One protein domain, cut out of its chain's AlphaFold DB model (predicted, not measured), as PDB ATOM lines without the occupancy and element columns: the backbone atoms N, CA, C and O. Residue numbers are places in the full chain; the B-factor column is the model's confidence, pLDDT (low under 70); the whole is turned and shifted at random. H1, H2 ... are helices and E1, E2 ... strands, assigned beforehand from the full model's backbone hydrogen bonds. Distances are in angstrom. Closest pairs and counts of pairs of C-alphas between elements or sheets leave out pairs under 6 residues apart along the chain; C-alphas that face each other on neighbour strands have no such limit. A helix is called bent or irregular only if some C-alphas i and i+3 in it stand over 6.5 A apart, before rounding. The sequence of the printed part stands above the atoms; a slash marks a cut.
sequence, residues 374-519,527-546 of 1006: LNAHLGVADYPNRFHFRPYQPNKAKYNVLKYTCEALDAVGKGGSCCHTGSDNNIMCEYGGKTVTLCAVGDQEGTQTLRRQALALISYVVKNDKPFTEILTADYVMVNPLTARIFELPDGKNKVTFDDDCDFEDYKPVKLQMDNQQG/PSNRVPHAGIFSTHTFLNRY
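Overview. This is residues 374 to 519 and 527 to 546 of the 1006 residues of an uncharacterized protein of Myxococcales bacterium (UniProt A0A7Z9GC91). Two helices joined end to end at a corner, H5 and H6, form an angled spine, with H8 crossing H5, the small strand pair E3 and E4 beside H6, and the hairpin E1 and E2 at the beginning of H5. At one end lies a loop-rich lobe with H2 and H3, from which residues 395 to 400 stick out; H7 lies at the other end. The 166 printed residues include nine named helices and four named strands, in the order H1 H2 H3 H4 E1 E2 H5 H6 H7 E3 H8 E4 H9, and both sheets, E1 - E2 and E3 - E4, are antiparallel. The class is mostly helix, though under half of the residues are in named elements; the whole is compact, with a radius of gyration of the C-alphas of 16.4 A and spans of 52 by 49 by 30 A.

Arrangement. E1, residues 428 to 431, and E2, residues 434 to 437, form an antiparallel hairpin, with N 429 and O 436 2.8 A apart. H5, residues 438 to 451, is the hub, touching four helices; its closest C-alpha to E1 is Leu 438, 5.8 A from Met 428. H4, residues 423 to 426, touches residues 438 to 439 of H5 alone (Asn 425 and Cys 439, C-alphas 6.2 A). H8, residues 481 to 486, touches H5 about perpendicular, at 80 degrees (Gly 446 and Leu 482, C-alphas 5.8 A). H1, residues 374 to 377, touches residues 447 to 451 of H5 alone (Leu 374 and Thr 447, C-alphas 6.3 A). H9, residues 540 to 545, only just touches residues 450 to 451 of H5, with 3 pairs of C-alphas within 8 A (Arg 451 and Thr 541, 5.5 A). H6, residues 453 to 463, meets H5 only through their link and touches H7, residues 470 to 473 (Ile 458 and Ile 471, C-alphas 6.0 A). E3, residues 477 to 479, and E4, residues 508 to 510, are antiparallel, with N 508 and O 479 2.7 A apart; the closest C-alphas of H6 and E3, Gln 453 and Met 478, are 5.3 A apart. H2, residues 400 to 404, and H3, residues 406 to 410, are close but not clearly touching, at 6.6 A between C-alphas 402 and 408, and both are apart from H5. Every O i to N i+4 pair is within hydrogen-bond range in H3, H6 and H9, against 8 of 10 in H5, 1 of 2 in H8 and 0 of 1 in H2, where 1 of 2 O i to N i+3 pairs is; H1, H4 and H7 are too short for an i+4 pair.

Along the chain. H1 begins at C-alpha 374, (-54.146, 9.054, 138.671). H5 is 18.4 A long and H6 14.9 A, from C-alpha 453 at (-50.053, 9.043, 127.281). H2 and H5 are irregular: C-alphas 400 and 403 are 7.2 A apart, and C-alphas 444 and 447 7.4 A. H9 ends at C-alpha 545, (-62.053, 6.930, 132.608).

Size, cuts and confidence. The two C-alphas farthest apart, those of Asn 395 and Pro 467, are 52.3 A apart. Residues 520 to 526 are cut out, with 16.4 A between C-alphas 519 and 527. The links H1 to H2, H3 to H4 and H8 to E4 are long. Mean pLDDT of the printed part is 76.8; 53 residues are under 70, among them residues 390 to 417.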
ATOM      1  N   LEU A 374     -54.550  10.176 139.545       67.25
ATOM      2  CA  LEU A 374     -54.146   9.054 138.671       67.25
ATOM      3  C   LEU A 374     -52.891   8.338 139.215       67.25
ATOM      4  O   LEU A 374     -52.848   7.112 139.266       67.25
ATOM      5  N   ASN A 375     -51.944   9.103 139.770       65.75
ATOM      6  CA  ASN A 375     -50.758   8.576 140.453       65.75
ATOM      7  C   ASN A 375     -51.080   7.693 141.676       65.75
ATOM      8  O   ASN A 375     -50.338   6.763 141.965       65.75
ATOM      9  N   ALA A 376     -52.187   7.929 142.389       60.75
ATOM     10  CA  ALA A 376     -52.621   7.077 143.501       60.75
ATOM     11  C   ALA A 376     -53.182   5.722 143.042       60.75
ATOM     12  O   ALA A 376     -53.216   4.760 143.815       60.75
ATOM     13  N   HIS A 377     -53.616   5.622 141.784       68.94
ATOM     14  CA  HIS A 377     -54.088   4.363 141.216       68.94
ATOM     15  C   HIS A 377     -52.931   3.430 140.836       68.94
ATOM     16  O   HIS A 377     -53.137   2.212 140.803       68.94
ATOM     17  N   LEU A 378     -51.706   3.952 140.704       71.25
ATOM     18  CA  LEU A 378     -50.471   3.166 140.627       71.25
ATOM     19  C   LEU A 378     -50.176   2.542 142.006       71.25
ATOM     20  O   LEU A 378     -49.624   3.175 142.903       71.25
ATOM     21  N   GLY A 379     -50.615   1.299 142.218       62.91
ATOM     22  CA  GLY A 379     -50.488   0.626 143.515       62.91
ATOM     23  C   GLY A 379     -49.050   0.208 143.840       62.91
ATOM     24  O   GLY A 379     -48.325  -0.213 142.947       62.91
ATOM     25  N   VAL A 380     -48.670   0.227 145.127       60.06
ATOM     26  CA  VAL A 380     -47.341  -0.225 145.619       60.06
ATOM     27  C   VAL A 380     -47.035  -1.671 145.210       60.06
ATOM     28  O   VAL A 380     -45.893  -2.005 144.948       60.06
ATOM     29  N   ALA A 381     -48.051  -2.533 145.121       58.69
ATOM     30  CA  ALA A 381     -47.859  -3.925 144.710       58.69
ATOM     31  C   ALA A 381     -47.374  -4.060 143.252       58.69
ATOM     32  O   ALA A 381     -46.645  -4.994 142.928       58.69
ATOM     33  N   ASP A 382     -47.778  -3.131 142.380       64.44
ATOM     34  CA  ASP A 382     -47.416  -3.140 140.962       64.44
ATOM     35  C   ASP A 382     -46.219  -2.246 140.653       64.44
ATOM     36  O   ASP A 382     -45.401  -2.581 139.796       64.44
ATOM     37  N   TYR A 383     -46.105  -1.145 141.394       71.06
ATOM     38  CA  TYR A 383     -45.054  -0.144 141.285       71.06
ATOM     39  C   TYR A 383     -44.475   0.127 142.686       71.06
ATOM     40  O   TYR A 383     -44.844   1.131 143.313       71.06
ATOM     41  N   PRO A 384     -43.615  -0.775 143.210       63.44
ATOM     42  CA  PRO A 384     -43.088  -0.668 144.571       63.44
ATOM     43  C   PRO A 384     -42.286   0.614 144.748       63.44
ATOM     44  O   PRO A 384     -42.592   1.393 145.634       63.44
ATOM     45  N   ASN A 385     -41.389   0.899 143.801       66.31
ATOM     46  CA  ASN A 385     -40.512   2.066 143.823       66.31
ATOM     47  C   ASN A 385     -41.081   3.262 143.045       66.31
ATOM     48  O   ASN A 385     -40.314   4.065 142.527       66.31
ATOM     49  N   ARG A 386     -42.412   3.385 142.910       71.38
ATOM     50  CA  ARG A 386     -42.987   4.509 142.150       71.38
ATOM     51  C   ARG A 386     -42.459   5.844 142.687       71.38
ATOM     52  O   ARG A 386     -42.435   6.073 143.900       71.38
ATOM     53  N   PHE A 387     -42.055   6.717 141.777       76.06
ATOM     54  CA  PHE A 387     -41.448   7.995 142.127       76.06
ATOM     55  C   PHE A 387     -42.507   9.036 142.496       76.06
ATOM     56  O   PHE A 387     -43.539   9.164 141.828       76.06
ATOM     57  N   HIS A 388     -42.251   9.798 143.559       76.25
ATOM     58  CA  HIS A 388     -43.169  10.813 144.072       76.25
ATOM     59  C   HIS A 388     -42.541  12.214 144.014       76.25
ATOM     60  O   HIS A 388     -41.534  12.487 144.668       76.25
ATOM     61  N   PHE A 389     -43.185  13.129 143.283       77.06
ATOM     62  CA  PHE A 389     -42.763  14.534 143.200       77.06
ATOM     63  C   PHE A 389     -43.130  15.360 144.445       77.06
ATOM     64  O   PHE A 389     -42.410  16.288 144.803       77.06
ATOM     65  N   ARG A 390     -44.215  14.996 145.147       69.88
ATOM     66  CA  ARG A 390     -44.754  15.776 146.270       69.88
ATOM     67  C   ARG A 390     -44.066  15.480 147.618       69.88
ATOM     68  O   ARG A 390     -44.182  14.345 148.103       69.88
ATOM     69  N   PRO A 391     -43.445  16.481 148.284       58.47
ATOM     70  CA  PRO A 391     -42.889  16.334 149.634       58.47
ATOM     71  C   PRO A 391     -43.978  16.269 150.720       58.47
ATOM     72  O   PRO A 391     -45.107  16.735 150.529       58.47
ATOM     73  N   TYR A 392     -43.635  15.728 151.891       54.97
ATOM     74  CA  TYR A 392     -44.481  15.785 153.089       54.97
ATOM     75  C   TYR A 392     -44.491  17.201 153.685       54.97
ATOM     76  O   TYR A 392     -43.451  17.830 153.849       54.97
ATOM     77  N   GLN A 393     -45.682  17.730 153.992       57.22
ATOM     78  CA  GLN A 393     -45.850  19.052 154.610       57.22
ATOM     79  C   GLN A 393     -46.432  18.896 156.026       57.22
ATOM     80  O   GLN A 393     -47.657  18.865 156.170       57.22
ATOM     81  N   PRO A 394     -45.593  18.833 157.080       43.72
ATOM     82  CA  PRO A 394     -46.039  18.539 158.448       43.72
ATOM     83  C   PRO A 394     -47.062  19.546 159.005       43.72
ATOM     84  O   PRO A 394     -47.917  19.179 159.804       43.72
ATOM     85  N   ASN A 395     -47.048  20.799 158.530       50.44
ATOM     86  CA  ASN A 395     -47.929  21.868 159.022       50.44
ATOM     87  C   ASN A 395     -49.319  21.917 158.346       50.44
ATOM     88  O   ASN A 395     -50.142  22.751 158.716       50.44
ATOM     89  N   LYS A 396     -49.612  21.043 157.366       50.19
ATOM     90  CA  LYS A 396     -50.932  20.938 156.698       50.19
ATOM     91  C   LYS A 396     -51.724  19.687 157.117       50.19
ATOM     92  O   LYS A 396     -52.580  19.214 156.373       50.19
ATOM     93  N   ALA A 397     -51.471  19.172 158.321       45.53
ATOM     94  CA  ALA A 397     -52.083  17.953 158.864       45.53
ATOM     95  C   ALA A 397     -53.612  18.018 159.103       45.53
ATOM     96  O   ALA A 397     -54.211  16.989 159.396       45.53
ATOM     97  N   LYS A 398     -54.267  19.186 158.963       43.41
ATOM     98  CA  LYS A 398     -55.725  19.339 159.179       43.41
ATOM     99  C   LYS A 398     -56.607  18.720 158.083       43.41
ATOM    100  O   LYS A 398     -57.797  18.542 158.302       43.41
ATOM    101  N   TYR A 399     -56.044  18.358 156.933       44.69
ATOM    102  CA  TYR A 399     -56.765  17.664 155.866       44.69
ATOM    103  C   TYR A 399     -56.171  16.257 155.709       44.69
ATOM    104  O   TYR A 399     -54.953  16.102 155.773       44.69
ATOM    105  N   ASN A 400     -56.998  15.239 155.451       46.38
ATOM    106  CA  ASN A 400     -56.647  13.814 155.250       46.38
ATOM    107  C   ASN A 400     -55.663  13.519 154.071       46.38
ATOM    108  O   ASN A 400     -55.609  12.417 153.524       46.38
ATOM    109  N   VAL A 401     -54.862  14.501 153.643       48.41
ATOM    110  CA  VAL A 401     -53.919  14.479 152.511       48.41
ATOM    111  C   VAL A 401     -52.595  13.770 152.838       48.41
ATOM    112  O   VAL A 401     -51.795  13.542 151.933       48.41
ATOM    113  N   LEU A 402     -52.377  13.366 154.097       45.50
ATOM    114  CA  LEU A 402     -51.149  12.709 154.571       45.50
ATOM    115  C   LEU A 402     -50.834  11.395 153.817       45.50
ATOM    116  O   LEU A 402     -49.668  11.045 153.671       45.50
ATOM    117  N   LYS A 403     -51.839  10.708 153.246       49.41
ATOM    118  CA  LYS A 403     -51.681   9.428 152.513       49.41
ATOM    119  C   LYS A 403     -50.967   9.519 151.147       49.41
ATOM    120  O   LYS A 403     -50.736   8.482 150.532       49.41
ATOM    121  N   TYR A 404     -50.633  10.716 150.651       52.53
ATOM    122  CA  TYR A 404     -50.146  10.916 149.269       52.53
ATOM    123  C   TYR A 404     -48.806  11.651 149.158       52.53
ATOM    124  O   TYR A 404     -48.467  12.154 148.089       52.53
ATOM    125  N   THR A 405     -48.069  11.749 150.257       59.72
ATOM    126  CA  THR A 405     -46.749  12.390 150.284       59.72
ATOM    127  C   THR A 405     -45.665  11.330 150.371       59.72
ATOM    128  O   THR A 405     -45.910  10.240 150.895       59.72
ATOM    129  N   CYS A 406     -44.485  11.638 149.844       63.81
ATOM    130  CA  CYS A 406     -43.424  10.650 149.742       63.81
ATOM    131  C   CYS A 406     -42.921  10.147 151.117       63.81
ATOM    132  O   CYS A 406     -42.916   8.946 151.370       63.81
ATOM    133  N   GLU A 407     -42.638  11.050 152.066       57.91
ATOM    134  CA  GLU A 407     -42.082  10.678 153.383       57.91
ATOM    135  C   GLU A 407     -43.093   9.954 154.300       57.91
ATOM    136  O   GLU A 407     -42.707   9.146 155.146       57.91
ATOM    137  N   ALA A 408     -44.400  10.186 154.120       57.50
ATOM    138  CA  ALA A 408     -45.437   9.493 154.893       57.50
ATOM    139  C   ALA A 408     -45.586   8.014 154.497       57.50
ATOM    140  O   ALA A 408     -46.019   7.210 155.319       57.50
ATOM    141  N   LEU A 409     -45.245   7.648 153.256       56.66
ATOM    142  CA  LEU A 409     -45.274   6.267 152.761       56.66
ATOM    143  C   LEU A 409     -44.000   5.494 153.142       56.66
ATOM    144  O   LEU A 409     -44.081   4.300 153.457       56.66
ATOM    145  N   ASP A 410     -42.860   6.187 153.197       53.28
ATOM    146  CA  ASP A 410     -41.594   5.659 153.718       53.28
ATOM    147  C   ASP A 410     -41.677   5.352 155.221       53.28
ATOM    148  O   ASP A 410     -41.224   4.293 155.659       53.28
ATOM    149  N   ALA A 411     -42.354   6.199 156.006       49.75
ATOM    150  CA  ALA A 411     -42.567   5.987 157.442       49.75
ATOM    151  C   ALA A 411     -43.362   4.706 157.787       49.75
ATOM    152  O   ALA A 411     -43.265   4.210 158.908       49.75
ATOM    153  N   VAL A 412     -44.126   4.145 156.836       50.91
ATOM    154  CA  VAL A 412     -44.887   2.883 156.991       50.91
ATOM    155  C   VAL A 412     -44.217   1.685 156.303       50.91
ATOM    156  O   VAL A 412     -44.842   0.632 156.155       50.91
ATOM    157  N   GLY A 413     -42.963   1.828 155.856       50.06
ATOM    158  CA  GLY A 413     -42.200   0.753 155.213       50.06
ATOM    159  C   GLY A 413     -42.699   0.374 153.813       50.06
ATOM    160  O   GLY A 413     -42.462  -0.748 153.369       50.06
ATOM    161  N   LYS A 414     -43.412   1.278 153.124       53.56
ATOM    162  CA  LYS A 414     -43.945   1.068 151.760       53.56
ATOM    163  C   LYS A 414     -43.203   1.866 150.670       53.56
ATOM    164  O   LYS A 414     -43.734   1.985 149.569       53.56
ATOM    165  N   GLY A 415     -42.013   2.369 151.022       54.81
ATOM    166  CA  GLY A 415     -40.838   2.688 150.195       54.81
ATOM    167  C   GLY A 415     -41.067   3.172 148.766       54.81
ATOM    168  O   GLY A 415     -41.098   2.339 147.869       54.81
ATOM    169  N   GLY A 416     -41.125   4.485 148.542       59.94
ATOM    170  CA  GLY A 416     -41.043   5.090 147.203       59.94
ATOM    171  C   GLY A 416     -39.950   6.161 147.164       59.94
ATOM    172  O   GLY A 416     -39.737   6.853 148.148       59.94
ATOM    173  N   SER A 417     -39.236   6.325 146.047       68.38
ATOM    174  CA  SER A 417     -38.194   7.358 145.945       68.38
ATOM    175  C   SER A 417     -38.803   8.762 145.845       68.38
ATOM    176  O   SER A 417     -39.631   9.026 144.965       68.38
ATOM    177  N   CYS A 418     -38.377   9.672 146.725       72.19
ATOM    178  CA  CYS A 418     -38.824  11.064 146.729       72.19
ATOM    179  C   CYS A 418     -37.952  11.931 145.834       72.19
ATOM    180  O   CYS A 418     -36.725  11.906 145.934       72.19
ATOM    181  N   CYS A 419     -38.584  12.794 145.039       76.44
ATOM    182  CA  CYS A 419     -37.850  13.724 144.184       76.44
ATOM    183  C   CYS A 419     -36.901  14.631 144.980       76.44
ATOM    184  O   CYS A 419     -35.754  14.827 144.592       76.44
ATOM    185  N   HIS A 420     -37.341  15.111 146.147       67.88
ATOM    186  CA  HIS A 420     -36.567  16.039 146.977       67.88
ATOM    187  C   HIS A 420     -35.433  15.383 147.791       67.88
ATOM    188  O   HIS A 420     -34.646  16.101 148.406       67.88
ATOM    189  N   THR A 421     -35.349  14.048 147.842       66.88
ATOM    190  CA  THR A 421     -34.261  13.323 148.534       66.88
ATOM    191  C   THR A 421     -33.240  12.714 147.573       66.88
ATOM    192  O   THR A 421     -32.175  12.284 148.015       66.88
ATOM    193  N   GLY A 422     -33.544  12.686 146.271       71.50
ATOM    194  CA  GLY A 422     -32.686  12.143 145.220       71.50
ATOM    195  C   GLY A 422     -31.876  13.199 144.458       71.50
ATOM    196  O   GLY A 422     -31.910  14.393 144.756       71.50
ATOM    197  N   SER A 423     -31.153  12.749 143.429       73.69
ATOM    198  CA  SER A 423     -30.361  13.611 142.535       73.69
ATOM    199  C   SER A 423     -31.202  14.612 141.738       73.69
ATOM    200  O   SER A 423     -30.689  15.662 141.355       73.69
ATOM    201  N   ASP A 424     -32.488  14.318 141.532       80.12
ATOM    202  CA  ASP A 424     -33.412  15.145 140.749       80.12
ATOM    203  C   ASP A 424     -33.788  16.474 141.431       80.12
ATOM    204  O   ASP A 424     -34.205  17.412 140.753       80.12
ATOM    205  N   ASN A 425     -33.590  16.609 142.751       79.00
ATOM    206  CA  ASN A 425     -33.905  17.840 143.494       79.00
ATOM    207  C   ASN A 425     -33.113  19.072 143.013       79.00
ATOM    208  O   ASN A 425     -33.521  20.205 143.255       79.00
ATOM    209  N   ASN A 426     -31.974  18.851 142.353       83.75
ATOM    210  CA  ASN A 426     -31.089  19.915 141.880       83.75
ATOM    211  C   ASN A 426     -31.335  20.308 140.414       83.75
ATOM    212  O   ASN A 426     -30.667  21.216 139.919       83.75
ATOM    213  N   ILE A 427     -32.250  19.633 139.709       88.19
ATOM    214  CA  ILE A 427     -32.580  19.958 138.318       88.19
ATOM    215  C   ILE A 427     -33.490  21.190 138.309       88.19
ATOM    216  O   ILE A 427     -34.535  21.202 138.963       88.19
ATOM    217  N   MET A 428     -33.085  22.226 137.572       89.81
ATOM    218  CA  MET A 428     -33.817  23.487 137.424       89.81
ATOM    219  C   MET A 428     -34.383  23.594 136.007       89.81
ATOM    220  O   MET A 428     -33.635  23.458 135.045       89.81
ATOM    221  N   CYS A 429     -35.678  23.881 135.897       88.75
ATOM    222  CA  CYS A 429     -36.419  24.024 134.648       88.75
ATOM    223  C   CYS A 429     -37.000  25.436 134.510       88.75
ATOM    224  O   CYS A 429     -37.441  26.034 135.495       88.75
ATOM    225  N   GLU A 430     -37.058  25.955 133.286       86.69
ATOM    226  CA  GLU A 430     -37.819  27.164 132.963       86.69
ATOM    227  C   GLU A 430     -39.288  26.793 132.721       86.69
ATOM    228  O   GLU A 430     -39.619  26.132 131.740       86.69
ATOM    229  N   TYR A 431     -40.186  27.208 133.615       76.75
ATOM    230  CA  TYR A 431     -41.614  26.897 133.539       76.75
ATOM    231  C   TYR A 431     -42.458  28.129 133.887       76.75
ATOM    232  O   TYR A 431     -42.225  28.799 134.894       76.75
ATOM    233  N   GLY A 432     -43.428  28.479 133.033       66.50
ATOM    234  CA  GLY A 432     -44.279  29.663 133.238       66.50
ATOM    235  C   GLY A 432     -43.502  30.989 133.319       66.50
ATOM    236  O   GLY A 432     -43.888  31.901 134.056       66.50
ATOM    237  N   GLY A 433     -42.365  31.084 132.616       69.19
ATOM    238  CA  GLY A 433     -41.473  32.251 132.647       69.19
ATOM    239  C   GLY A 433     -40.714  32.432 133.968       69.19
ATOM    240  O   GLY A 433     -40.350  33.562 134.309       69.19
ATOM    241  N   LYS A 434     -40.535  31.353 134.738       74.31
ATOM    242  CA  LYS A 434     -39.766  31.311 135.986       74.31
ATOM    243  C   LYS A 434     -38.860  30.080 136.007       74.31
ATOM    244  O   LYS A 434     -39.282  28.999 135.614       74.31
ATOM    245  N   THR A 435     -37.683  30.215 136.605       87.44
ATOM    246  CA  THR A 435     -36.824  29.075 136.945       87.44
ATOM    247  C   THR A 435     -37.347  28.384 138.213       87.44
ATOM    248  O   THR A 435     -37.400  28.995 139.284       87.44
ATOM    249  N   VAL A 436     -37.733  27.112 138.114       85.00
ATOM    250  CA  VAL A 436     -38.277  26.283 139.211       85.00
ATOM    251  C   VAL A 436     -37.609  24.905 139.232       85.00
ATOM    252  O   VAL A 436     -36.979  24.515 138.257       85.00
ATOM    253  N   THR A 437     -37.700  24.151 140.330       87.25
ATOM    254  CA  THR A 437     -37.125  22.792 140.375       87.25
ATOM    255  C   THR A 437     -37.975  21.803 139.573       87.25
ATOM    256  O   THR A 437     -39.203  21.926 139.542       87.25
ATOM    257  N   LEU A 438     -37.354  20.762 139.007       87.31
ATOM    258  CA  LEU A 438     -38.062  19.649 138.356       87.31
ATOM    259  C   LEU A 438     -39.118  19.038 139.288       87.31
ATOM    260  O   LEU A 438     -40.218  18.708 138.855       87.31
ATOM    261  N   CYS A 439     -38.816  18.938 140.587       83.88
ATOM    262  CA  CYS A 439     -39.759  18.420 141.573       83.88
ATOM    263  C   CYS A 439     -41.018  19.283 141.717       83.88
ATOM    264  O   CYS A 439     -42.109  18.738 141.870       83.88
ATOM    265  N   ALA A 440     -40.883  20.613 141.649       81.81
ATOM    266  CA  ALA A 440     -42.025  21.521 141.692       81.81
ATOM    267  C   ALA A 440     -42.895  21.375 140.436       81.81
ATOM    268  O   ALA A 440     -44.117  21.295 140.550       81.81
ATOM    269  N   VAL A 441     -42.270  21.265 139.259       83.00
ATOM    270  CA  VAL A 441     -43.011  21.034 138.013       83.00
ATOM    271  C   VAL A 441     -43.693  19.672 138.033       83.00
ATOM    272  O   VAL A 441     -44.870  19.578 137.719       83.00
ATOM    273  N   GLY A 442     -43.010  18.617 138.471       81.81
ATOM    274  CA  GLY A 442     -43.593  17.280 138.554       81.81
ATOM    275  C   GLY A 442     -44.743  17.153 139.563       81.81
ATOM    276  O   GLY A 442     -45.652  16.354 139.333       81.81
ATOM    277  N   ASP A 443     -44.756  17.937 140.649       78.00
ATOM    278  CA  ASP A 443     -45.899  17.995 141.578       78.00
ATOM    279  C   ASP A 443     -47.138  18.600 140.898       78.00
ATOM    280  O   ASP A 443     -48.256  18.122 141.104       78.00
ATOM    281  N   GLN A 444     -46.929  19.599 140.039       74.62
ATOM    282  CA  GLN A 444     -47.990  20.270 139.292       74.62
ATOM    283  C   GLN A 444     -48.450  19.454 138.064       74.62
ATOM    284  O   GLN A 444     -49.636  19.172 137.906       74.62
ATOM    285  N   GLU A 445     -47.507  19.006 137.235       77.38
ATOM    286  CA  GLU A 445     -47.733  18.497 135.874       77.38
ATOM    287  C   GLU A 445     -47.584  16.972 135.745       77.38
ATOM    288  O   GLU A 445     -48.003  16.372 134.753       77.38
ATOM    289  N   GLY A 446     -47.019  16.285 136.744       78.81
ATOM    290  CA  GLY A 446     -46.743  14.844 136.661       78.81
ATOM    291  C   GLY A 446     -48.001  13.995 136.446       78.81
ATOM    292  O   GLY A 446     -47.966  12.969 135.771       78.81
ATOM    293  N   THR A 447     -49.148  14.437 136.973       76.12
ATOM    294  CA  THR A 447     -50.428  13.753 136.724       76.12
ATOM    295  C   THR A 447     -51.004  14.109 135.350       76.12
ATOM    296  O   THR A 447     -51.573  13.242 134.691       76.12
ATOM    297  N   GLN A 448     -50.852  15.358 134.899       75.62
ATOM    298  CA  GLN A 448     -51.309  15.808 133.580       75.62
ATOM    299  C   GLN A 448     -50.571  15.071 132.458       75.62
ATOM    300  O   GLN A 448     -51.193  14.501 131.564       75.62
ATOM    301  N   THR A 449     -49.253  14.970 132.568       80.38
ATOM    302  CA  THR A 449     -48.414  14.255 131.601       80.38
ATOM    303  C   THR A 449     -48.692  12.748 131.564       80.38
ATOM    304  O   THR A 449     -48.670  12.144 130.489       80.38
ATOM    305  N   LEU A 450     -49.055  12.137 132.701       80.75
ATOM    306  CA  LEU A 450     -49.532  10.750 132.752       80.75
ATOM    307  C   LEU A 450     -50.895  10.571 132.057       80.75
ATOM    308  O   LEU A 450     -51.151   9.528 131.457       80.75
ATOM    309  N   ARG A 451     -51.778  11.574 132.102       81.50
ATOM    310  CA  ARG A 451     -53.096  11.495 131.447       81.50
ATOM    311  C   ARG A 451     -52.983  11.472 129.931       81.50
ATOM    312  O   ARG A 451     -53.713  10.719 129.284       81.50
ATOM    313  N   ARG A 452     -52.028  12.229 129.393       86.44
ATOM    314  CA  ARG A 452     -51.830  12.423 127.953       86.44
ATOM    315  C   ARG A 452     -51.089  11.289 127.245       86.44
ATOM    316  O   ARG A 452     -50.905  11.368 126.042       86.44
ATOM    317  N   GLN A 453     -50.745  10.183 127.915       89.31
ATOM    318  CA  GLN A 453     -50.053   9.043 127.281       89.31
ATOM    319  C   GLN A 453     -50.757   8.493 126.031       89.31
ATOM    320  O   GLN A 453     -50.091   8.108 125.071       89.31
ATOM    321  N   ALA A 454     -52.095   8.441 126.041       92.44
ATOM    322  CA  ALA A 454     -52.876   8.005 124.884       92.44
ATOM    323  C   ALA A 454     -52.785   9.010 123.722       92.44
ATOM    324  O   ALA A 454     -52.621   8.605 122.575       92.44
ATOM    325  N   LEU A 455     -52.835  10.309 124.029       94.25
ATOM    326  CA  LEU A 455     -52.710  11.389 123.048       94.25
ATOM    327  C   LEU A 455     -51.289  11.452 122.469       94.25
ATOM    328  O   LEU A 455     -51.112  11.555 121.258       94.25
ATOM    329  N   ALA A 456     -50.274  11.283 123.315       94.50
ATOM    330  CA  ALA A 456     -48.881  11.177 122.908       94.50
ATOM    331  C   ALA A 456     -48.631   9.956 122.010       94.50
ATOM    332  O   ALA A 456     -47.836  10.045 121.079       94.50
ATOM    333  N   LEU A 457     -49.314   8.823 122.243       96.81
ATOM    334  CA  LEU A 457     -49.226   7.655 121.355       96.81
ATOM    335  C   LEU A 457     -49.769   7.981 119.961       96.81
ATOM    336  O   LEU A 457     -49.124   7.644 118.973       96.81
ATOM    337  N   ILE A 458     -50.922   8.651 119.887       97.12
ATOM    338  CA  ILE A 458     -51.514   9.103 118.621       97.12
ATOM    339  C   ILE A 458     -50.541  10.035 117.894       97.12
ATOM    340  O   ILE A 458     -50.180   9.771 116.750       97.12
ATOM    341  N   SER A 459     -50.050  11.065 118.585       96.38
ATOM    342  CA  SER A 459     -49.069  12.008 118.042       96.38
ATOM    343  C   SER A 459     -47.804  11.306 117.543       96.38
ATOM    344  O   SER A 459     -47.371  11.539 116.419       96.38
ATOM    345  N   TYR A 460     -47.255  10.370 118.321       96.94
ATOM    346  CA  TYR A 460     -46.081   9.589 117.935       96.94
ATOM    347  C   TYR A 460     -46.321   8.740 116.680       96.94
ATOM    348  O   TYR A 460     -45.458   8.692 115.805       96.94
ATOM    349  N   VAL A 461     -47.475   8.078 116.572       98.19
ATOM    350  CA  VAL A 461     -47.825   7.273 115.392       98.19
ATOM    351  C   VAL A 461     -47.909   8.157 114.145       98.19
ATOM    352  O   VAL A 461     -47.281   7.832 113.141       98.19
ATOM    353  N   VAL A 462     -48.592   9.302 114.234       97.88
ATOM    354  CA  VAL A 462     -48.740  10.239 113.105       97.88
ATOM    355  C   VAL A 462     -47.412  10.899 112.730       97.88
ATOM    356  O   VAL A 462     -47.082  10.969 111.554       97.88
ATOM    357  N   LYS A 463     -46.610  11.329 113.711       96.62
ATOM    358  CA  LYS A 463     -45.310  11.987 113.485       96.62
ATOM    359  C   LYS A 463     -44.296  11.102 112.766       96.62
ATOM    360  O   LYS A 463     -43.409  11.611 112.097       96.62
ATOM    361  N   ASN A 464     -44.399   9.787 112.941       96.81
ATOM    362  CA  ASN A 464     -43.467   8.820 112.361       96.81
ATOM    363  C   ASN A 464     -44.074   8.061 111.168       96.81
ATOM    364  O   ASN A 464     -43.560   6.994 110.827       96.81
ATOM    365  N   ASP A 465     -45.183   8.552 110.598       97.00
ATOM    366  CA  ASP A 465     -45.897   7.953 109.460       97.00
ATOM    367  C   ASP A 465     -46.175   6.449 109.634       97.00
ATOM    368  O   ASP A 465     -46.134   5.646 108.697       97.00
ATOM    369  N   LYS A 466     -46.437   6.044 110.881       97.94
ATOM    370  CA  LYS A 466     -46.770   4.664 111.232       97.94
ATOM    371  C   LYS A 466     -48.225   4.369 110.861       97.94
ATOM    372  O   LYS A 466     -49.056   5.278 110.925       97.94
ATOM    373  N   PRO A 467     -48.573   3.100 110.570       98.25
ATOM    374  CA  PRO A 467     -49.964   2.715 110.372       98.25
ATOM    375  C   PRO A 467     -50.801   3.132 111.574       98.25
ATOM    376  O   PRO A 467     -50.503   2.745 112.707       98.25
ATOM    377  N   PHE A 468     -51.869   3.891 111.344       98.44
ATOM    378  CA  PHE A 468     -52.670   4.443 112.432       98.44
ATOM    379  C   PHE A 468     -53.311   3.363 113.314       98.44
ATOM    380  O   PHE A 468     -53.570   3.591 114.490       98.44
ATOM    381  N   THR A 469     -53.475   2.138 112.805       98.19
ATOM    382  CA  THR A 469     -53.864   0.958 113.598       98.19
ATOM    383  C   THR A 469     -52.931   0.678 114.788       98.19
ATOM    384  O   THR A 469     -53.343   0.034 115.757       98.19
ATOM    385  N   GLU A 470     -51.684   1.171 114.763       98.25
ATOM    386  CA  GLU A 470     -50.715   1.032 115.858       98.25
ATOM    387  C   GLU A 470     -51.215   1.678 117.162       98.25
ATOM    388  O   GLU A 470     -50.869   1.192 118.238       98.25
ATOM    389  N   ILE A 471     -52.130   2.656 117.108       97.81
ATOM    390  CA  ILE A 471     -52.761   3.217 118.317       97.81
ATOM    391  C   ILE A 471     -53.531   2.162 119.131       97.81
ATOM    392  O   ILE A 471     -53.731   2.338 120.334       97.81
ATOM    393  N   LEU A 472     -53.957   1.065 118.493       97.31
ATOM    394  CA  LEU A 472     -54.621  -0.071 119.135       97.31
ATOM    395  C   LEU A 472     -53.624  -1.175 119.491       97.31
ATOM    396  O   LEU A 472     -53.711  -1.779 120.558       97.31
ATOM    397  N   THR A 473     -52.681  -1.464 118.593       97.12
ATOM    398  CA  THR A 473     -51.821  -2.650 118.702       97.12
ATOM    399  C   THR A 473     -50.484  -2.398 119.388       97.12
ATOM    400  O   THR A 473     -49.757  -3.367 119.627       97.12
ATOM    401  N   ALA A 474     -50.137  -1.141 119.691       97.00
ATOM    402  CA  ALA A 474     -48.875  -0.787 120.329       97.00
ATOM    403  C   ALA A 474     -48.657  -1.615 121.602       97.00
ATOM    404  O   ALA A 474     -49.473  -1.636 122.527       97.00
ATOM    405  N   ASP A 475     -47.523  -2.308 121.647       93.12
ATOM    406  CA  ASP A 475     -47.133  -3.168 122.762       93.12
ATOM    407  C   ASP A 475     -46.263  -2.428 123.797       93.12
ATOM    408  O   ASP A 475     -45.589  -3.057 124.620       93.12
ATOM    409  N   TYR A 476     -46.324  -1.095 123.760       93.00
ATOM    410  CA  TYR A 476     -45.586  -0.124 124.559       93.00
ATOM    411  C   TYR A 476     -46.511   1.018 125.016       93.00
ATOM    412  O   TYR A 476     -47.639   1.152 124.543       93.00
ATOM    413  N   VAL A 477     -46.023   1.849 125.935       91.62
ATOM    414  CA  VAL A 477     -46.670   3.091 126.380       91.62
ATOM    415  C   VAL A 477     -45.727   4.269 126.158       91.62
ATOM    416  O   VAL A 477     -44.512   4.085 126.127       91.62
ATOM    417  N   MET A 478     -46.272   5.472 126.007       94.25
ATOM    418  CA  MET A 478     -45.475   6.692 125.890       94.25
ATOM    419  C   MET A 478     -45.105   7.241 127.268       94.25
ATOM    420  O   MET A 478     -45.959   7.315 128.156       94.25
ATOM    421  N   VAL A 479     -43.849   7.642 127.445       92.06
ATOM    422  CA  VAL A 479     -43.361   8.327 128.648       92.06
ATOM    423  C   VAL A 479     -42.506   9.531 128.267       92.06
ATOM    424  O   VAL A 479     -41.750   9.475 127.308       92.06
ATOM    425  N   ASN A 480     -42.612  10.596 129.041       92.38
ATOM    426  CA  ASN A 480     -41.775  11.793 128.990       92.38
ATOM    427  C   ASN A 480     -40.847  11.833 130.230       92.38
ATOM    428  O   ASN A 480     -40.945  10.925 131.071       92.38
ATOM    429  N   PRO A 481     -39.991  12.858 130.420       90.69
ATOM    430  CA  PRO A 481     -39.074  12.921 131.563       90.69
ATOM    431  C   PRO A 481     -39.732  12.752 132.942       90.69
ATOM    432  O   PRO A 481     -39.136  12.152 133.842       90.69
ATOM    433  N   LEU A 482     -40.971  13.230 133.120       88.31
ATOM    434  CA  LEU A 482     -41.710  13.120 134.385       88.31
ATOM    435  C   LEU A 482     -42.301  11.720 134.591       88.31
ATOM    436  O   LEU A 482     -42.138  11.110 135.650       88.31
ATOM    437  N   THR A 483     -42.989  11.189 133.583       88.25
ATOM    438  CA  THR A 483     -43.654   9.879 133.674       88.25
ATOM    439  C   THR A 483     -42.662   8.718 133.649       88.25
ATOM    440  O   THR A 483     -42.914   7.703 134.296       88.25
ATOM    441  N   ALA A 484     -41.508   8.871 132.993       88.44
ATOM    442  CA  ALA A 484     -40.417   7.901 133.051       88.44
ATOM    443  C   ALA A 484     -39.923   7.694 134.492       88.44
ATOM    444  O   ALA A 484     -39.776   6.549 134.921       88.44
ATOM    445  N   ARG A 485     -39.773   8.784 135.261       84.25
ATOM    446  CA  ARG A 485     -39.448   8.738 136.696       84.25
ATOM    447  C   ARG A 485     -40.555   8.049 137.491       84.25
ATOM    448  O   ARG A 485     -40.275   7.133 138.255       84.25
ATOM    449  N   ILE A 486     -41.826   8.400 137.257       82.00
ATOM    450  CA  ILE A 486     -42.981   7.756 137.925       82.00
ATOM    451  C   ILE A 486     -42.952   6.225 137.770       82.00
ATOM    452  O   ILE A 486     -43.217   5.507 138.739       82.00
ATOM    453  N   PHE A 487     -42.618   5.724 136.577       80.81
ATOM    454  CA  PHE A 487     -42.542   4.293 136.272       80.81
ATOM    455  C   PHE A 487     -41.190   3.639 136.570       80.81
ATOM    456  O   PHE A 487     -41.020   2.471 136.205       80.81
ATOM    457  N   GLU A 488     -40.220   4.327 137.178       74.94
ATOM    458  CA  GLU A 488     -38.899   3.755 137.448       74.94
ATOM    459  C   GLU A 488     -39.006   2.600 138.465       74.94
ATOM    460  O   GLU A 488     -39.004   2.766 139.681       74.94
ATOM    461  N   LEU A 489     -39.198   1.390 137.929       71.25
ATOM    462  CA  LEU A 489     -39.481   0.171 138.681       71.25
ATOM    463  C   LEU A 489     -38.229  -0.364 139.404       71.25
ATOM    464  O   LEU A 489     -37.119   0.010 139.029       71.25
ATOM    465  N   PRO A 490     -38.377  -1.262 140.403       59.34
ATOM    466  CA  PRO A 490     -37.336  -1.541 141.395       59.34
ATOM    467  C   PRO A 490     -35.943  -1.926 140.896       59.34
ATOM    468  O   PRO A 490     -34.954  -1.606 141.546       59.34
ATOM    469  N   ASP A 491     -35.862  -2.532 139.714       64.94
ATOM    470  CA  ASP A 491     -34.601  -2.960 139.103       64.94
ATOM    471  C   ASP A 491     -34.047  -1.965 138.059       64.94
ATOM    472  O   ASP A 491     -33.114  -2.291 137.325       64.94
ATOM    473  N   GLY A 492     -34.660  -0.787 137.891       69.12
ATOM    474  CA  GLY A 492     -34.277   0.196 136.867       69.12
ATOM    475  C   GLY A 492     -34.504  -0.273 135.421       69.12
ATOM    476  O   GLY A 492     -33.916   0.272 134.488       69.12
ATOM    477  N   LYS A 493     -35.348  -1.292 135.204       71.62
ATOM    478  CA  LYS A 493     -35.565  -1.941 133.891       71.62
ATOM    479  C   LYS A 493     -36.242  -1.061 132.832       71.62
ATOM    480  O   LYS A 493     -36.160  -1.389 131.651       71.62
ATOM    481  N   ASN A 494     -36.895   0.029 133.234       74.25
ATOM    482  CA  ASN A 494     -37.631   0.938 132.342       74.25
ATOM    483  C   ASN A 494     -36.907   2.275 132.115       74.25
ATOM    484  O   ASN A 494     -37.560   3.273 131.819       74.25
ATOM    485  N   LYS A 495     -35.577   2.320 132.281       78.19
ATOM    486  CA  LYS A 495     -34.793   3.547 132.088       78.19
ATOM    487  C   LYS A 495     -34.858   4.044 130.643       78.19
ATOM    488  O   LYS A 495     -34.622   3.284 129.705       78.19
ATOM    489  N   VAL A 496     -35.120   5.339 130.503       87.56
ATOM    490  CA  VAL A 496     -35.104   6.100 129.249       87.56
ATOM    491  C   VAL A 496     -34.267   7.347 129.469       87.56
ATOM    492  O   VAL A 496     -34.293   7.917 130.556       87.56
ATOM    493  N   THR A 497     -33.525   7.759 128.448       87.88
ATOM    494  CA  THR A 497     -32.727   8.986 128.464       87.88
ATOM    495  C   THR A 497     -33.391  10.068 127.619       87.88
ATOM    496  O   THR A 497     -33.890   9.799 126.519       87.88
ATOM    497  N   PHE A 498     -33.354  11.295 128.122       90.88
ATOM    498  CA  PHE A 498     -33.851  12.496 127.458       90.88
ATOM    499  C   PHE A 498     -32.688  13.458 127.237       90.88
ATOM    500  O   PHE A 498     -31.739  13.459 128.022       90.88
ATOM    501  N   ASP A 499     -32.744  14.215 126.142       91.06
ATOM    502  CA  ASP A 499     -31.717  15.218 125.844       91.06
ATOM    503  C   ASP A 499     -31.882  16.435 126.767       91.06
ATOM    504  O   ASP A 499     -30.894  17.014 127.216       91.06
ATOM    505  N   ASP A 500     -33.134  16.756 127.107       90.94
ATOM    506  CA  ASP A 500     -33.520  17.735 128.117       90.94
ATOM    507  C   ASP A 500     -34.538  17.112 129.089       90.94
ATOM    508  O   ASP A 500     -35.632  16.704 128.702       90.94
ATOM    509  N   ASP A 501     -34.181  17.042 130.373       88.62
ATOM    510  CA  ASP A 501     -35.067  16.557 131.440       88.62
ATOM    511  C   ASP A 501     -36.238  17.516 131.737       88.62
ATOM    512  O   ASP A 501     -37.176  17.144 132.450       88.62
ATOM    513  N   CYS A 502     -36.187  18.739 131.203       89.81
ATOM    514  CA  CYS A 502     -37.218  19.764 131.311       89.81
ATOM    515  C   CYS A 502     -38.099  19.880 130.050       89.81
ATOM    516  O   CYS A 502     -39.018  20.703 130.042       89.81
ATOM    517  N   ASP A 503     -37.876  19.057 129.015       89.69
ATOM    518  CA  ASP A 503     -38.780  18.954 127.865       89.69
ATOM    519  C   ASP A 503     -39.881  17.919 128.137       89.69
ATOM    520  O   ASP A 503     -39.746  16.717 127.902       89.69
ATOM    521  N   PHE A 504     -41.008  18.392 128.664       87.81
ATOM    522  CA  PHE A 504     -42.132  17.526 129.024       87.81
ATOM    523  C   PHE A 504     -42.995  17.097 127.831       87.81
ATOM    524  O   PHE A 504     -43.871  16.248 128.013       87.81
ATOM    525  N   GLU A 505     -42.743  17.628 126.636       85.31
ATOM    526  CA  GLU A 505     -43.416  17.220 125.400       85.31
ATOM    527  C   GLU A 505     -42.614  16.139 124.639       85.31
ATOM    528  O   GLU A 505     -43.153  15.501 123.728       85.31
ATOM    529  N   ASP A 506     -41.366  15.847 125.043       89.81
ATOM    530  CA  ASP A 506     -40.560  14.735 124.512       89.81
ATOM    531  C   ASP A 506     -41.057  13.376 125.040       89.81
ATOM    532  O   ASP A 506     -40.552  12.810 126.014       89.81
ATOM    533  N   TYR A 507     -42.089  12.832 124.394       92.31
ATOM    534  CA  TYR A 507     -42.603  11.494 124.675       92.31
ATOM    535  C   TYR A 507     -41.864  10.406 123.881       92.31
ATOM    536  O   TYR A 507     -41.849  10.397 122.649       92.31
ATOM    537  N   LYS A 508     -41.372   9.383 124.589       93.94
ATOM    538  CA  LYS A 508     -40.684   8.206 124.040       93.94
ATOM    539  C   LYS A 508     -41.428   6.900 124.344       93.94
ATOM    540  O   LYS A 508     -42.014   6.756 125.420       93.94
ATOM    541  N   PRO A 509     -41.415   5.920 123.423       94.69
ATOM    542  CA  PRO A 509     -42.075   4.635 123.626       94.69
ATOM    543  C   PRO A 509     -41.273   3.721 124.565       94.69
ATOM    544  O   PRO A 509     -40.070   3.528 124.389       94.69
ATOM    545  N   VAL A 510     -41.947   3.086 125.529       90.50
ATOM    546  CA  VAL A 510     -41.342   2.144 126.487       90.50
ATOM    547  C   VAL A 510     -42.191   0.897 126.665       90.50
ATOM    548  O   VAL A 510     -43.407   0.951 126.849       90.50
ATOM    549  N   LYS A 511     -41.528  -0.262 126.690       88.56
ATOM    550  CA  LYS A 511     -42.142  -1.539 127.069       88.56
ATOM    551  C   LYS A 511     -41.941  -1.771 128.560       88.56
ATOM    552  O   LYS A 511     -40.901  -2.299 128.954       88.56
ATOM    553  N   LEU A 512     -42.931  -1.391 129.368       83.19
ATOM    554  CA  LEU A 512     -42.830  -1.501 130.822       83.19
ATOM    555  C   LEU A 512     -42.618  -2.956 131.266       83.19
ATOM    556  O   LEU A 512     -43.389  -3.857 130.911       83.19
ATOM    557  N   GLN A 513     -41.579  -3.170 132.071       77.25
ATOM    558  CA  GLN A 513     -41.265  -4.447 132.702       77.25
ATOM    559  C   GLN A 513     -41.648  -4.439 134.184       77.25
ATOM    560  O   GLN A 513     -40.990  -3.766 134.962       77.25
ATOM    561  N   MET A 514     -42.665  -5.200 134.585       70.38
ATOM    562  CA  MET A 514     -43.070  -5.363 135.985       70.38
ATOM    563  C   MET A 514     -42.168  -6.350 136.738       70.38
ATOM    564  O   MET A 514     -41.788  -7.388 136.199       70.38
ATOM    565  N   ASP A 515     -41.860  -6.044 137.999       59.78
ATOM    566  CA  ASP A 515     -41.163  -6.972 138.895       59.78
ATOM    567  C   ASP A 515     -42.064  -8.179 139.228       59.78
ATOM    568  O   ASP A 515     -43.256  -8.033 139.533       59.78
ATOM    569  N   ASN A 516     -41.496  -9.381 139.119       52.34
ATOM    570  CA  ASN A 516     -42.176 -10.663 139.263       52.34
ATOM    571  C   ASN A 516     -41.969 -11.338 140.632       52.34
ATOM    572  O   ASN A 516     -42.321 -12.510 140.768       52.34
ATOM    573  N   GLN A 517     -41.460 -10.647 141.655       47.31
ATOM    574  CA  GLN A 517     -41.310 -11.207 143.010       47.31
ATOM    575  C   GLN A 517     -42.061 -10.332 144.038       47.31
ATOM    576  O   GLN A 517     -42.063  -9.118 143.922       47.31
ATOM    577  N   GLN A 518     -42.805 -10.841 145.030       39.03
ATOM    578  CA  GLN A 518     -42.589 -12.014 145.881       39.03
ATOM    579  C   GLN A 518     -43.929 -12.687 146.271       39.03
ATOM    580  O   GLN A 518     -44.862 -12.005 146.685       39.03
ATOM    581  N   GLY A 519     -44.010 -14.025 146.186       39.09
ATOM    582  CA  GLY A 519     -45.029 -14.826 146.893       39.09
ATOM    583  C   GLY A 519     -45.875 -15.806 146.069       39.09
ATOM    584  O   GLY A 519     -46.546 -16.646 146.659       39.09
ATOM    585  N   PRO A 527     -44.725 -15.650 131.314       41.84
ATOM    586  CA  PRO A 527     -43.448 -15.898 130.629       41.84
ATOM    587  C   PRO A 527     -42.673 -14.613 130.319       41.84
ATOM    588  O   PRO A 527     -41.487 -14.653 130.008       41.84
ATOM    589  N   SER A 528     -43.355 -13.466 130.370       53.66
ATOM    590  CA  SER A 528     -42.759 -12.150 130.228       53.66
ATOM    591  C   SER A 528     -43.106 -11.311 131.447       53.66
ATOM    592  O   SER A 528     -44.283 -11.057 131.693       53.66
ATOM    593  N   ASN A 529     -42.093 -10.785 132.123       63.16
ATOM    594  CA  ASN A 529     -42.205  -9.719 133.123       63.16
ATOM    595  C   ASN A 529     -42.683  -8.390 132.503       63.16
ATOM    596  O   ASN A 529     -42.247  -7.332 132.918       63.16
ATOM    597  N   ARG A 530     -43.496  -8.406 131.442       72.88
ATOM    598  CA  ARG A 530     -43.912  -7.226 130.678       72.88
ATOM    599  C   ARG A 530     -45.384  -6.947 130.905       72.88
ATOM    600  O   ARG A 530     -46.197  -7.871 130.882       72.88
ATOM    601  N   VAL A 531     -45.716  -5.668 131.033       79.38
ATOM    602  CA  VAL A 531     -47.104  -5.214 130.958       79.38
ATOM    603  C   VAL A 531     -47.651  -5.578 129.574       79.38
ATOM    604  O   VAL A 531     -47.011  -5.256 128.566       79.38
ATOM    605  N   PRO A 532     -48.815  -6.246 129.476       82.88
ATOM    606  CA  PRO A 532     -49.406  -6.614 128.198       82.88
ATOM    607  C   PRO A 532     -50.105  -5.408 127.545       82.88
ATOM    608  O   PRO A 532     -51.304  -5.448 127.287       82.88
ATOM    609  N   HIS A 533     -49.354  -4.336 127.266       89.56
ATOM    610  CA  HIS A 533     -49.858  -3.132 126.596       89.56
ATOM    611  C   HIS A 533     -50.568  -3.455 125.279       89.56
ATOM    612  O   HIS A 533     -50.088  -4.282 124.509       89.56
ATOM    613  N   ALA A 534     -51.696  -2.804 125.052       94.19
ATOM    614  CA  ALA A 534     -52.565  -2.914 123.892       94.19
ATOM    615  C   ALA A 534     -53.042  -1.498 123.540       94.19
ATOM    616  O   ALA A 534     -54.194  -1.131 123.790       94.19
ATOM    617  N   GLY A 535     -52.083  -0.672 123.114       95.50
ATOM    618  CA  GLY A 535     -52.292   0.713 122.716       95.50
ATOM    619  C   GLY A 535     -53.068   1.537 123.742       95.50
ATOM    620  O   GLY A 535     -52.889   1.379 124.960       95.50
ATOM    621  N   ILE A 536     -53.971   2.381 123.234       95.50
ATOM    622  CA  ILE A 536     -54.833   3.277 124.017       95.50
ATOM    623  C   ILE A 536     -55.602   2.513 125.109       95.50
ATOM    624  O   ILE A 536     -55.683   2.988 126.245       95.50
ATOM    625  N   PHE A 537     -56.099   1.306 124.819       94.56
ATOM    626  CA  PHE A 537     -56.962   0.542 125.733       94.56
ATOM    627  C   PHE A 537     -56.261   0.032 126.985       94.56
ATOM    628  O   PHE A 537     -56.914  -0.300 127.970       94.56
ATOM    629  N   SER A 538     -54.932  -0.026 126.955       90.69
ATOM    630  CA  SER A 538     -54.115  -0.422 128.104       90.69
ATOM    631  C   SER A 538     -53.540   0.756 128.889       90.69
ATOM    632  O   SER A 538     -52.795   0.546 129.848       90.69
ATOM    633  N   THR A 539     -53.840   1.992 128.480       88.88
ATOM    634  CA  THR A 539     -53.400   3.177 129.220       88.88
ATOM    635  C   THR A 539     -54.176   3.295 130.528       88.88
ATOM    636  O   THR A 539     -55.377   3.009 130.591       88.88
ATOM    637  N   HIS A 540     -53.505   3.748 131.590       80.62
ATOM    638  CA  HIS A 540     -54.164   3.936 132.885       80.62
ATOM    639  C   HIS A 540     -55.330   4.928 132.768       80.62
ATOM    640  O   HIS A 540     -56.360   4.719 133.405       80.62
ATOM    641  N   THR A 541     -55.212   5.960 131.928       82.44
ATOM    642  CA  THR A 541     -56.268   6.959 131.720       82.44
ATOM    643  C   THR A 541     -57.523   6.353 131.104       82.44
ATOM    644  O   THR A 541     -58.598   6.539 131.664       82.44
ATOM    645  N   PHE A 542     -57.406   5.572 130.022       88.25
ATOM    646  CA  PHE A 542     -58.564   4.927 129.392       88.25
ATOM    647  C   PHE A 542     -59.266   3.970 130.366       88.25
ATOM    648  O   PHE A 542     -60.479   4.039 130.562       88.25
ATOM    649  N   LEU A 543     -58.485   3.124 131.047       86.44
ATOM    650  CA  LEU A 543     -59.009   2.129 131.983       86.44
ATOM    651  C   LEU A 543     -59.704   2.752 133.204       86.44
ATOM    652  O   LEU A 543     -60.646   2.155 133.723       86.44
ATOM    653  N   ASN A 544     -59.244   3.913 133.676       81.31
ATOM    654  CA  ASN A 544     -59.856   4.619 134.805       81.31
ATOM    655  C   ASN A 544     -61.010   5.539 134.371       81.31
ATOM    656  O   ASN A 544     -61.959   5.716 135.134       81.31
ATOM    657  N   ARG A 545     -60.962   6.111 133.159       82.50
ATOM    658  CA  ARG A 545     -62.053   6.930 132.608       82.50
ATOM    659  C   ARG A 545     -63.307   6.091 132.410       82.50
ATOM    660  O   ARG A 545     -64.381   6.485 132.863       82.50
ATOM    661  N   TYR A 546     -63.135   4.936 131.777       87.00
ATOM    662  CA  TYR A 546     -64.199   3.991 131.476       87.00
ATOM    663  C   TYR A 546     -64.155   2.872 132.514       87.00
ATOM    664  O   TYR A 546     -63.504   1.833 132.357       87.00
TER     665      TYR A 546